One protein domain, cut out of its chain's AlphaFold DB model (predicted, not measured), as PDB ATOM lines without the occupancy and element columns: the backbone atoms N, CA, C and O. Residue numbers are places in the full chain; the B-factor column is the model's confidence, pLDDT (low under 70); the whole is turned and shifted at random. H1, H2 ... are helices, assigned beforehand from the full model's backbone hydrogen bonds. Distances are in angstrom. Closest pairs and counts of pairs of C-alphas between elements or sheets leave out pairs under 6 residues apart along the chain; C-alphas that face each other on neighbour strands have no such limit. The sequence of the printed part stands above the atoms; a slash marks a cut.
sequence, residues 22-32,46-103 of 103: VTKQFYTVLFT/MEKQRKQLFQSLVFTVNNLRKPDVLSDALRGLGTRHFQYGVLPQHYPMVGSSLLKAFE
ATOM      1  N   VAL A  22     296.246 253.398 284.943       94.25
ATOM      2  CA  VAL A  22     295.452 252.161 284.938       94.25
ATOM      3  C   VAL A  22     294.869 251.854 286.318       94.25
ATOM      4  O   VAL A  22     293.693 251.530 286.446       94.25
ATOM      5  N   THR A  23     295.657 251.989 287.388       95.56
ATOM      6  CA  THR A  23     295.132 251.759 288.747       95.56
ATOM      7  C   THR A  23     294.154 252.832 289.198       95.56
ATOM      8  O   THR A  23     293.232 252.528 289.950       95.56
ATOM      9  N   LYS A  24     294.331 254.082 288.761       96.00
ATOM     10  CA  LYS A  24     293.360 255.149 289.010       96.00
ATOM     11  C   LYS A  24     292.044 254.836 288.301       96.00
ATOM     12  O   LYS A  24     291.008 254.834 288.959       96.00
ATOM     13  N   GLN A  25     292.105 254.489 287.018       96.44
ATOM     14  CA  GLN A  25     290.944 254.106 286.224       96.44
ATOM     15  C   GLN A  25     290.229 252.891 286.818       96.44
ATOM     16  O   GLN A  25     289.014 252.926 286.979       96.44
ATOM     17  N   PHE A  26     290.970 251.867 287.248       98.12
ATOM     18  CA  PHE A  26     290.409 250.708 287.942       98.12
ATOM     19  C   PHE A  26     289.544 251.106 289.145       98.12
ATOM     20  O   PHE A  26     288.411 250.644 289.250       98.12
ATOM     21  N   TYR A  27     290.040 251.968 290.041       98.19
ATOM     22  CA  TYR A  27     289.260 252.381 291.212       98.19
ATOM     23  C   TYR A  27     288.093 253.301 290.851       98.19
ATOM     24  O   TYR A  27     287.039 253.191 291.473       98.19
ATOM     25  N   THR A  28     288.242 254.158 289.837       97.94
ATOM     26  CA  THR A  28     287.123 254.945 289.298       97.94
ATOM     27  C   THR A  28     286.003 254.026 288.810       97.94
ATOM     28  O   THR A  28     284.855 254.208 289.207       97.94
ATOM     29  N   VAL A  29     286.335 253.010 288.008       98.38
ATOM     30  CA  VAL A  29     285.369 252.040 287.474       98.38
ATOM     31  C   VAL A  29     284.755 251.215 288.601       98.38
ATOM     32  O   VAL A  29     283.536 251.144 288.695       98.38
ATOM     33  N   LEU A  30     285.573 250.653 289.495       98.62
ATOM     34  CA  LEU A  30     285.108 249.834 290.616       98.62
ATOM     35  C   LEU A  30     284.081 250.575 291.473       98.62
ATOM     36  O   LEU A  30     283.042 250.022 291.806       98.62
ATOM     37  N   PHE A  31     284.365 251.826 291.821       98.38
ATOM     38  CA  PHE A  31     283.499 252.605 292.697       98.38
ATOM     39  C   PHE A  31     282.297 253.229 291.988       98.38
ATOM     40  O   PHE A  31     281.326 253.568 292.660       98.38
ATOM     41  N   THR A  32     282.353 253.375 290.664       98.31
ATOM     42  CA  THR A  32     281.202 253.795 289.855       98.31
ATOM     43  C   THR A  32     280.229 252.641 289.647       98.31
ATOM     44  O   THR A  32     279.030 252.807 289.850       98.31
ATOM     45  N   MET A  46     294.419 255.469 299.681       96.25
ATOM     46  CA  MET A  46     294.205 255.106 298.277       96.25
ATOM     47  C   MET A  46     295.442 255.280 297.384       96.25
ATOM     48  O   MET A  46     295.600 254.539 296.415       96.25
ATOM     49  N   GLU A  47     296.360 256.194 297.713       94.69
ATOM     50  CA  GLU A  47     297.651 256.313 297.013       94.69
ATOM     51  C   GLU A  47     298.505 255.058 297.206       94.69
ATOM     52  O   GLU A  47     299.055 254.492 296.256       94.69
ATOM     53  N   LYS A  48     298.599 254.585 298.452       96.19
ATOM     54  CA  LYS A  48     299.330 253.360 298.785       96.19
ATOM     55  C   LYS A  48     298.635 252.131 298.202       96.19
ATOM     56  O   LYS A  48     299.305 251.268 297.639       96.19
ATOM     57  N   GLN A  49     297.311 252.076 298.298       96.38
ATOM     58  CA  GLN A  49     296.510 250.950 297.833       96.38
ATOM     59  C   GLN A  49     296.632 250.734 296.321       96.38
ATOM     60  O   GLN A  49     296.847 249.603 295.885       96.38
ATOM     61  N   ARG A  50     296.587 251.804 295.517       95.56
ATOM     62  CA  ARG A  50     296.808 251.723 294.061       95.56
ATOM     63  C   ARG A  50     298.146 251.080 293.715       95.56
ATOM     64  O   ARG A  50     298.205 250.161 292.900       95.56
ATOM     65  N   LYS A  51     299.216 251.496 294.397       95.19
ATOM     66  CA  LYS A  51     300.555 250.914 294.214       95.19
ATOM     67  C   LYS A  51     300.591 249.438 294.616       95.19
ATOM     68  O   LYS A  51     301.149 248.626 293.882       95.19
ATOM     69  N   GLN A  52     299.977 249.081 295.745       95.19
ATOM     70  CA  GLN A  52     299.927 247.698 296.235       95.19
ATOM     71  C   GLN A  52     299.156 246.765 295.296       95.19
ATOM     72  O   GLN A  52     299.613 245.647 295.043       95.19
ATOM     73  N   LEU A  53     298.029 247.223 294.740       95.62
ATOM     74  CA  LEU A  53     297.280 246.474 293.734       95.62
ATOM     75  C   LEU A  53     298.168 246.173 292.524       95.62
ATOM     76  O   LEU A  53     298.329 245.013 292.149       95.62
ATOM     77  N   PHE A  54     298.805 247.200 291.958       95.12
ATOM     78  CA  PHE A  54     299.644 247.013 290.776       95.12
ATOM     79  C   PHE A  54     300.826 246.077 291.033       95.12
ATOM     80  O   PHE A  54     301.101 245.184 290.234       95.12
ATOM     81  N   GLN A  55     301.503 246.230 292.173       94.94
ATOM     82  CA  GLN A  55     302.592 245.339 292.575       94.94
ATOM     83  C   GLN A  55     302.125 243.883 292.707       94.94
ATOM     84  O   GLN A  55     302.838 242.974 292.284       94.94
ATOM     85  N   SER A  56     300.918 243.657 293.231       95.06
ATOM     86  CA  SER A  56     300.331 242.316 293.358       95.06
ATOM     87  C   SER A  56     300.020 241.689 291.993       95.06
ATOM     88  O   SER A  56     300.260 240.495 291.791       95.06
ATOM     89  N   LEU A  57     299.560 242.488 291.025       94.69
ATOM     90  CA  LEU A  57     299.352 242.040 289.644       94.69
ATOM     91  C   LEU A  57     300.683 241.703 288.958       94.69
ATOM     92  O   LEU A  57     300.821 240.622 288.386       94.69
ATOM     93  N   VAL A  58     301.693 242.573 289.083       94.81
ATOM     94  CA  VAL A  58     303.051 242.325 288.566       94.81
ATOM     95  C   VAL A  58     303.624 241.033 289.145       94.81
ATOM     96  O   VAL A  58     304.147 240.204 288.400       94.81
ATOM     97  N   PHE A  59     303.514 240.843 290.463       95.69
ATOM     98  CA  PHE A  59     303.962 239.627 291.133       95.69
ATOM     99  C   PHE A  59     303.253 238.391 290.575       95.69
ATOM    100  O   PHE A  59     303.920 237.419 290.225       95.69
ATOM    101  N   THR A  60     301.927 238.442 290.434       95.00
ATOM    102  CA  THR A  60     301.133 237.331 289.896       95.00
ATOM    103  C   THR A  60     301.578 236.968 288.479       95.00
ATOM    104  O   THR A  60     301.939 235.820 288.225       95.00
ATOM    105  N   VAL A  61     301.649 237.950 287.572       94.50
ATOM    106  CA  VAL A  61     302.034 237.746 286.163       94.50
ATOM    107  C   VAL A  61     303.460 237.194 286.033       94.50
ATOM    108  O   VAL A  61     303.719 236.291 285.233       94.50
ATOM    109  N   ASN A  62     304.394 237.680 286.854       94.62
ATOM    110  CA  ASN A  62     305.780 237.206 286.846       94.62
ATOM    111  C   ASN A  62     305.925 235.762 287.365       94.62
ATOM    112  O   ASN A  62     306.895 235.086 287.016       94.62
ATOM    113  N   ASN A  63     304.971 235.273 288.164       96.06
ATOM    114  CA  ASN A  63     305.030 233.965 288.819       96.06
ATOM    115  C   ASN A  63     303.971 232.963 288.317       96.06
ATOM    116  O   ASN A  63     303.817 231.909 288.920       96.06
ATOM    117  N   LEU A  64     303.309 233.205 287.175       94.88
ATOM    118  CA  LEU A  64     302.270 232.311 286.613       94.88
ATOM    119  C   LEU A  64     302.712 230.851 286.380       94.88
ATOM    120  O   LEU A  64     301.869 229.966 286.295       94.88
ATOM    121  N   ARG A  65     304.021 230.587 286.265       94.75
ATOM    122  CA  ARG A  65     304.595 229.231 286.124       94.75
ATOM    123  C   ARG A  65     305.187 228.678 287.432       94.75
ATOM    124  O   ARG A  65     305.899 227.683 287.397       94.75
ATOM    125  N   LYS A  66     304.954 229.344 288.565       95.25
ATOM    126  CA  LYS A  66     305.508 229.011 289.885       95.25
ATOM    127  C   LYS A  66     304.364 228.839 290.898       95.25
ATOM    128  O   LYS A  66     304.123 229.746 291.699       95.25
ATOM    129  N   PRO A  67     303.629 227.713 290.844       91.81
ATOM    130  CA  PRO A  67     302.427 227.511 291.653       91.81
ATOM    131  C   PRO A  67     302.696 227.563 293.160       91.81
ATOM    132  O   PRO A  67     301.864 228.098 293.888       91.81
ATOM    133  N   ASP A  68     303.857 227.100 293.625       95.62
ATOM    134  CA  ASP A  68     304.216 227.128 295.051       95.62
ATOM    135  C   ASP A  68     304.385 228.567 295.561       95.62
ATOM    136  O   ASP A  68     303.771 228.967 296.547       95.62
ATOM    137  N   VAL A  69     305.113 229.396 294.800       95.69
ATOM    138  CA  VAL A  69     305.319 230.826 295.101       95.69
ATOM    139  C   VAL A  69     303.989 231.580 295.154       95.69
ATOM    140  O   VAL A  69     303.777 232.415 296.035       95.69
ATOM    141  N   LEU A  70     303.083 231.293 294.214       95.00
ATOM    142  CA  LEU A  70     301.751 231.891 294.216       95.00
ATOM    143  C   LEU A  70     300.916 231.391 295.394       95.00
ATOM    144  O   LEU A  70     300.276 232.199 296.056       95.00
ATOM    145  N   SER A  71     300.934 230.090 295.682       95.06
ATOM    146  CA  SER A  71     300.135 229.495 296.758       95.06
ATOM    147  C   SER A  71     300.474 230.094 298.120       95.06
ATOM    148  O   SER A  71     299.571 230.440 298.883       95.06
ATOM    149  N   ASP A  72     301.760 230.281 298.409       94.50
ATOM    150  CA  ASP A  72     302.200 230.845 299.686       94.50
ATOM    151  C   ASP A  72     301.827 232.324 299.818       94.50
ATOM    152  O   ASP A  72     301.287 232.746 300.846       94.50
ATOM    153  N   ALA A  73     302.008 233.106 298.750       93.44
ATOM    154  CA  ALA A  73     301.591 234.505 298.728       93.44
ATOM    155  C   ALA A  73     300.062 234.658 298.853       93.44
ATOM    156  O   ALA A  73     299.575 235.520 299.594       93.44
ATOM    157  N   LEU A  74     299.295 233.812 298.157       94.38
ATOM    158  CA  LEU A  74     297.834 233.857 298.135       94.38
ATOM    159  C   LEU A  74     297.218 233.457 299.477       94.38
ATOM    160  O   LEU A  74     296.214 234.055 299.858       94.38
ATOM    161  N   ARG A  75     297.820 232.527 300.234       95.12
ATOM    162  CA  ARG A  75     297.351 232.188 301.590       95.12
ATOM    163  C   ARG A  75     297.352 233.409 302.509       95.12
ATOM    164  O   ARG A  75     296.313 233.764 303.061       95.12
ATOM    165  N   GLY A  76     298.491 234.096 302.616       93.69
ATOM    166  CA  GLY A  76     298.600 235.297 303.452       93.69
ATOM    167  C   GLY A  76     297.741 236.462 302.947       93.69
ATOM    168  O   GLY A  76     297.222 237.258 303.735       93.69
ATOM    169  N   LEU A  77     297.557 236.576 301.628       94.62
ATOM    170  CA  LEU A  77     296.658 237.568 301.040       94.62
ATOM    171  C   LEU A  77     295.189 237.271 301.375       94.62
ATOM    172  O   LEU A  77     294.465 238.192 301.756       94.62
ATOM    173  N   GLY A  78     294.777 236.006 301.287       95.31
ATOM    174  CA  GLY A  78     293.430 235.537 301.598       95.31
ATOM    175  C   GLY A  78     293.041 235.791 303.052       95.31
ATOM    176  O   GLY A  78     291.972 236.342 303.301       95.31
ATOM    177  N   THR A  79     293.934 235.509 304.009       96.81
ATOM    178  CA  THR A  79     293.701 235.827 305.431       96.81
ATOM    179  C   THR A  79     293.418 237.315 305.644       96.81
ATOM    180  O   THR A  79     292.487 237.667 306.362       96.81
ATOM    181  N   ARG A  80     294.175 238.202 304.985       95.44
ATOM    182  CA  ARG A  80     293.940 239.651 305.071       95.44
ATOM    183  C   ARG A  80     292.622 240.065 304.420       95.44
ATOM    184  O   ARG A  80     291.886 240.841 305.009       95.44
ATOM    185  N   HIS A  81     292.296 239.522 303.247       96.69
ATOM    186  CA  HIS A  81     291.027 239.815 302.566       96.69
ATOM    187  C   HIS A  81     289.823 239.403 303.414       96.69
ATOM    188  O   HIS A  81     288.862 240.162 303.517       96.69
ATOM    189  N   PHE A  82     289.912 238.255 304.088       96.50
ATOM    190  CA  PHE A  82     288.905 237.833 305.055       96.50
ATOM    191  C   PHE A  82     288.761 238.843 306.204       96.50
ATOM    192  O   PHE A  82     287.651 239.270 306.507       96.50
ATOM    193  N   GLN A  83     289.874 239.299 306.791       96.12
ATOM    194  CA  GLN A  83     289.863 240.317 307.854       96.12
ATOM    195  C   GLN A  83     289.301 241.671 307.395       96.12
ATOM    196  O   GLN A  83     288.715 242.388 308.199       96.12
ATOM    197  N   TYR A  84     289.457 242.023 306.117       95.19
ATOM    198  CA  TYR A  84     288.880 243.240 305.536       95.19
ATOM    199  C   TYR A  84     287.373 243.127 305.264       95.19
ATOM    200  O   TYR A  84     286.760 244.119 304.886       95.19
ATOM    201  N   GLY A  85     286.769 241.945 305.432       96.31
ATOM    202  CA  GLY A  85     285.358 241.710 305.120       96.31
ATOM    203  C   GLY A  85     285.088 241.447 303.637       96.31
ATOM    204  O   GLY A  85     283.967 241.638 303.167       96.31
ATOM    205  N   VAL A  86     286.098 241.021 302.868       97.31
ATOM    206  CA  VAL A  86     285.899 240.642 301.464       97.31
ATOM    207  C   VAL A  86     285.098 239.343 301.380       97.31
ATOM    208  O   VAL A  86     285.428 238.347 302.021       97.31
ATOM    209  N   LEU A  87     284.071 239.350 300.531       97.69
ATOM    210  CA  LEU A  87     283.186 238.223 300.266       97.69
ATOM    211  C   LEU A  87     283.412 237.676 298.846       97.69
ATOM    212  O   LEU A  87     283.868 238.420 297.972       97.69
ATOM    213  N   PRO A  88     283.033 236.411 298.566       97.69
ATOM    214  CA  PRO A  88     283.134 235.821 297.228       97.69
ATOM    215  C   PRO A  88     282.515 236.682 296.114       97.69
ATOM    216  O   PRO A  88     283.076 236.773 295.026       97.69
ATOM    217  N   GLN A  89     281.411 237.378 296.402       97.38
ATOM    218  CA  GLN A  89     280.718 238.254 295.449       97.38
ATOM    219  C   GLN A  89     281.529 239.483 295.004       97.38
ATOM    220  O   GLN A  89     281.258 240.026 293.938       97.38
ATOM    221  N   HIS A  90     282.546 239.904 295.766       98.06
ATOM    222  CA  HIS A  90     283.396 241.039 295.389       98.06
ATOM    223  C   HIS A  90     284.439 240.664 294.323       98.06
ATOM    224  O   HIS A  90     284.921 241.533 293.598       98.06
ATOM    225  N   TYR A  91     284.806 239.383 294.194       97.69
ATOM    226  CA  TYR A  91     285.843 238.960 293.244       97.69
ATOM    227  C   TYR A  91     285.438 239.183 291.775       97.69
ATOM    228  O   TYR A  91     286.250 239.743 291.035       97.69
ATOM    229  N   PRO A  92     284.214 238.823 291.331       98.19
ATOM    230  CA  PRO A  92     283.756 239.154 289.983       98.19
ATOM    231  C   PRO A  92     283.728 240.662 289.698       98.19
ATOM    232  O   PRO A  92     284.084 241.058 288.592       98.19
ATOM    233  N   MET A  93     283.373 241.491 290.688       98.25
ATOM    234  CA  MET A  93     283.351 242.958 290.568       98.25
ATOM    235  C   MET A  93     284.754 243.515 290.304       98.25
ATOM    236  O   MET A  93     284.971 244.285 289.377       98.25
ATOM    237  N   VAL A  94     285.749 243.058 291.072       97.69
ATOM    238  CA  VAL A  94     287.154 243.431 290.849       97.69
ATOM    239  C   VAL A  94     287.639 242.949 289.481       97.69
ATOM    240  O   VAL A  94     288.330 243.685 288.780       97.69
ATOM    241  N   GLY A  95     287.278 241.726 289.083       97.00
ATOM    242  CA  GLY A  95     287.649 241.164 287.786       97.00
ATOM    243  C   GLY A  95     287.116 241.983 286.607       97.00
ATOM    244  O   GLY A  95     287.887 242.320 285.709       97.00
ATOM    245  N   SER A  96     285.831 242.346 286.623       97.69
ATOM    246  CA  SER A  96     285.222 243.160 285.564       97.69
ATOM    247  C   SER A  96     285.818 244.570 285.517       97.69
ATOM    248  O   SER A  96     286.148 245.049 284.433       97.69
ATOM    249  N   SER A  97     286.040 245.209 286.670       98.19
ATOM    250  CA  SER A  97     286.662 246.537 286.730       98.19
ATOM    251  C   SER A  97     288.117 246.535 286.256       98.19
ATOM    252  O   SER A  97     288.546 247.507 285.642       98.19
ATOM    253  N   LEU A  98     288.885 245.461 286.501       96.19
ATOM    254  CA  LEU A  98     290.247 245.324 285.963       96.19
ATOM    255  C   LEU A  98     290.239 245.247 284.439       96.19
ATOM    256  O   LEU A  98     291.018 245.947 283.804       96.19
ATOM    257  N   LEU A  99     289.358 244.425 283.865       94.50
ATOM    258  CA  LEU A  99     289.256 244.278 282.414       94.50
ATOM    259  C   LEU A  99     288.869 245.603 281.749       94.50
ATOM    260  O   LEU A  99     289.576 246.039 280.849       94.50
ATOM    261  N   LYS A 100     287.852 246.302 282.272       95.75
ATOM    262  CA  LYS A 100     287.453 247.639 281.796       95.75
ATOM    263  C   LYS A 100     288.559 248.693 281.916       95.75
ATOM    264  O   LYS A 100     288.563 249.658 281.170       95.75
ATOM    265  N   ALA A 101     289.459 248.558 282.889       94.00
ATOM    266  CA  ALA A 101     290.574 249.488 283.072       94.00
ATOM    267  C   ALA A 101     291.791 249.168 282.187       94.00
ATOM    268  O   ALA A 101     292.728 249.964 282.142       94.00
ATOM    269  N   PHE A 102     291.815 247.992 281.554       89.31
ATOM    270  CA  PHE A 102     292.854 247.589 280.604       89.31
ATOM    271  C   PHE A 102     292.458 247.833 279.141       89.31
ATOM    272  O   PHE A 102     293.335 247.743 278.281       89.31
ATOM    273  N   GLU A 103     291.177 248.106 278.878       81.88
ATOM    274  CA  GLU A 103     290.638 248.580 277.593       81.88
ATOM    275  C   GLU A 103     290.982 250.057 277.349       81.88
ATOM    276  O   GLU A 103     291.335 250.376 276.190       81.88
TER     277      GLU A 103
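This is residues 22 to 32 and 46 to 103 of the 103 residues of the protein "Globin domain-containing protein" of Leptolyngbya sp. NIES-3755 (UniProt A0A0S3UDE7). Two long helices, H2 and H3, make a narrow V around the tight turn between them, and H4, reached by a short link from H3, packs crosswise on H1, which also meets H2, in an open frame with few contacts. The printed part has 69 residues with four named helices, H1 to H4 in chain order, and no named strand: all helix. It is only just compact, close to loose, with a radius of gyration of the C-alphas of 12.7 A and spans of 35 by 26 by 22 A.

H2, residues 46 to 62, and H3, residues 67 to 83, are close but not clearly touching, the closest C-alphas, Thr 60 and Leu 70, 7.0 A apart, at a shallow tilt of 26 degrees, opposite ways. With residues 50 to 54 alone, H2 touches H1, residues 22 to 32; the closest C-alphas, Arg 50 and Thr 23, are 5.6 A apart. H1 touches H4, residues 90 to 102, at a steep tilt of 50 degrees, opposite ways; the closest C-alphas, Phe 26 and Ala 101, are 5.0 A apart. H2 and H4 are apart. Every O i to N i+4 pair is within hydrogen-bond range in H1 and H4, and 12 of 13 in H2 and in H3.

H2 and H3 each measure 24.2 A; H3 has a kink of 25 degrees near residue 74. H1 begins at C-alpha 22 (295.452, 252.161, 284.938), and H4 ends at C-alpha 102 (292.854, 247.589, 280.604).

Residues 33 to 45 are not printed; C-alphas 32 and 46 are 15.5 A apart across the cut. No printed residue is under 70 in pLDDT.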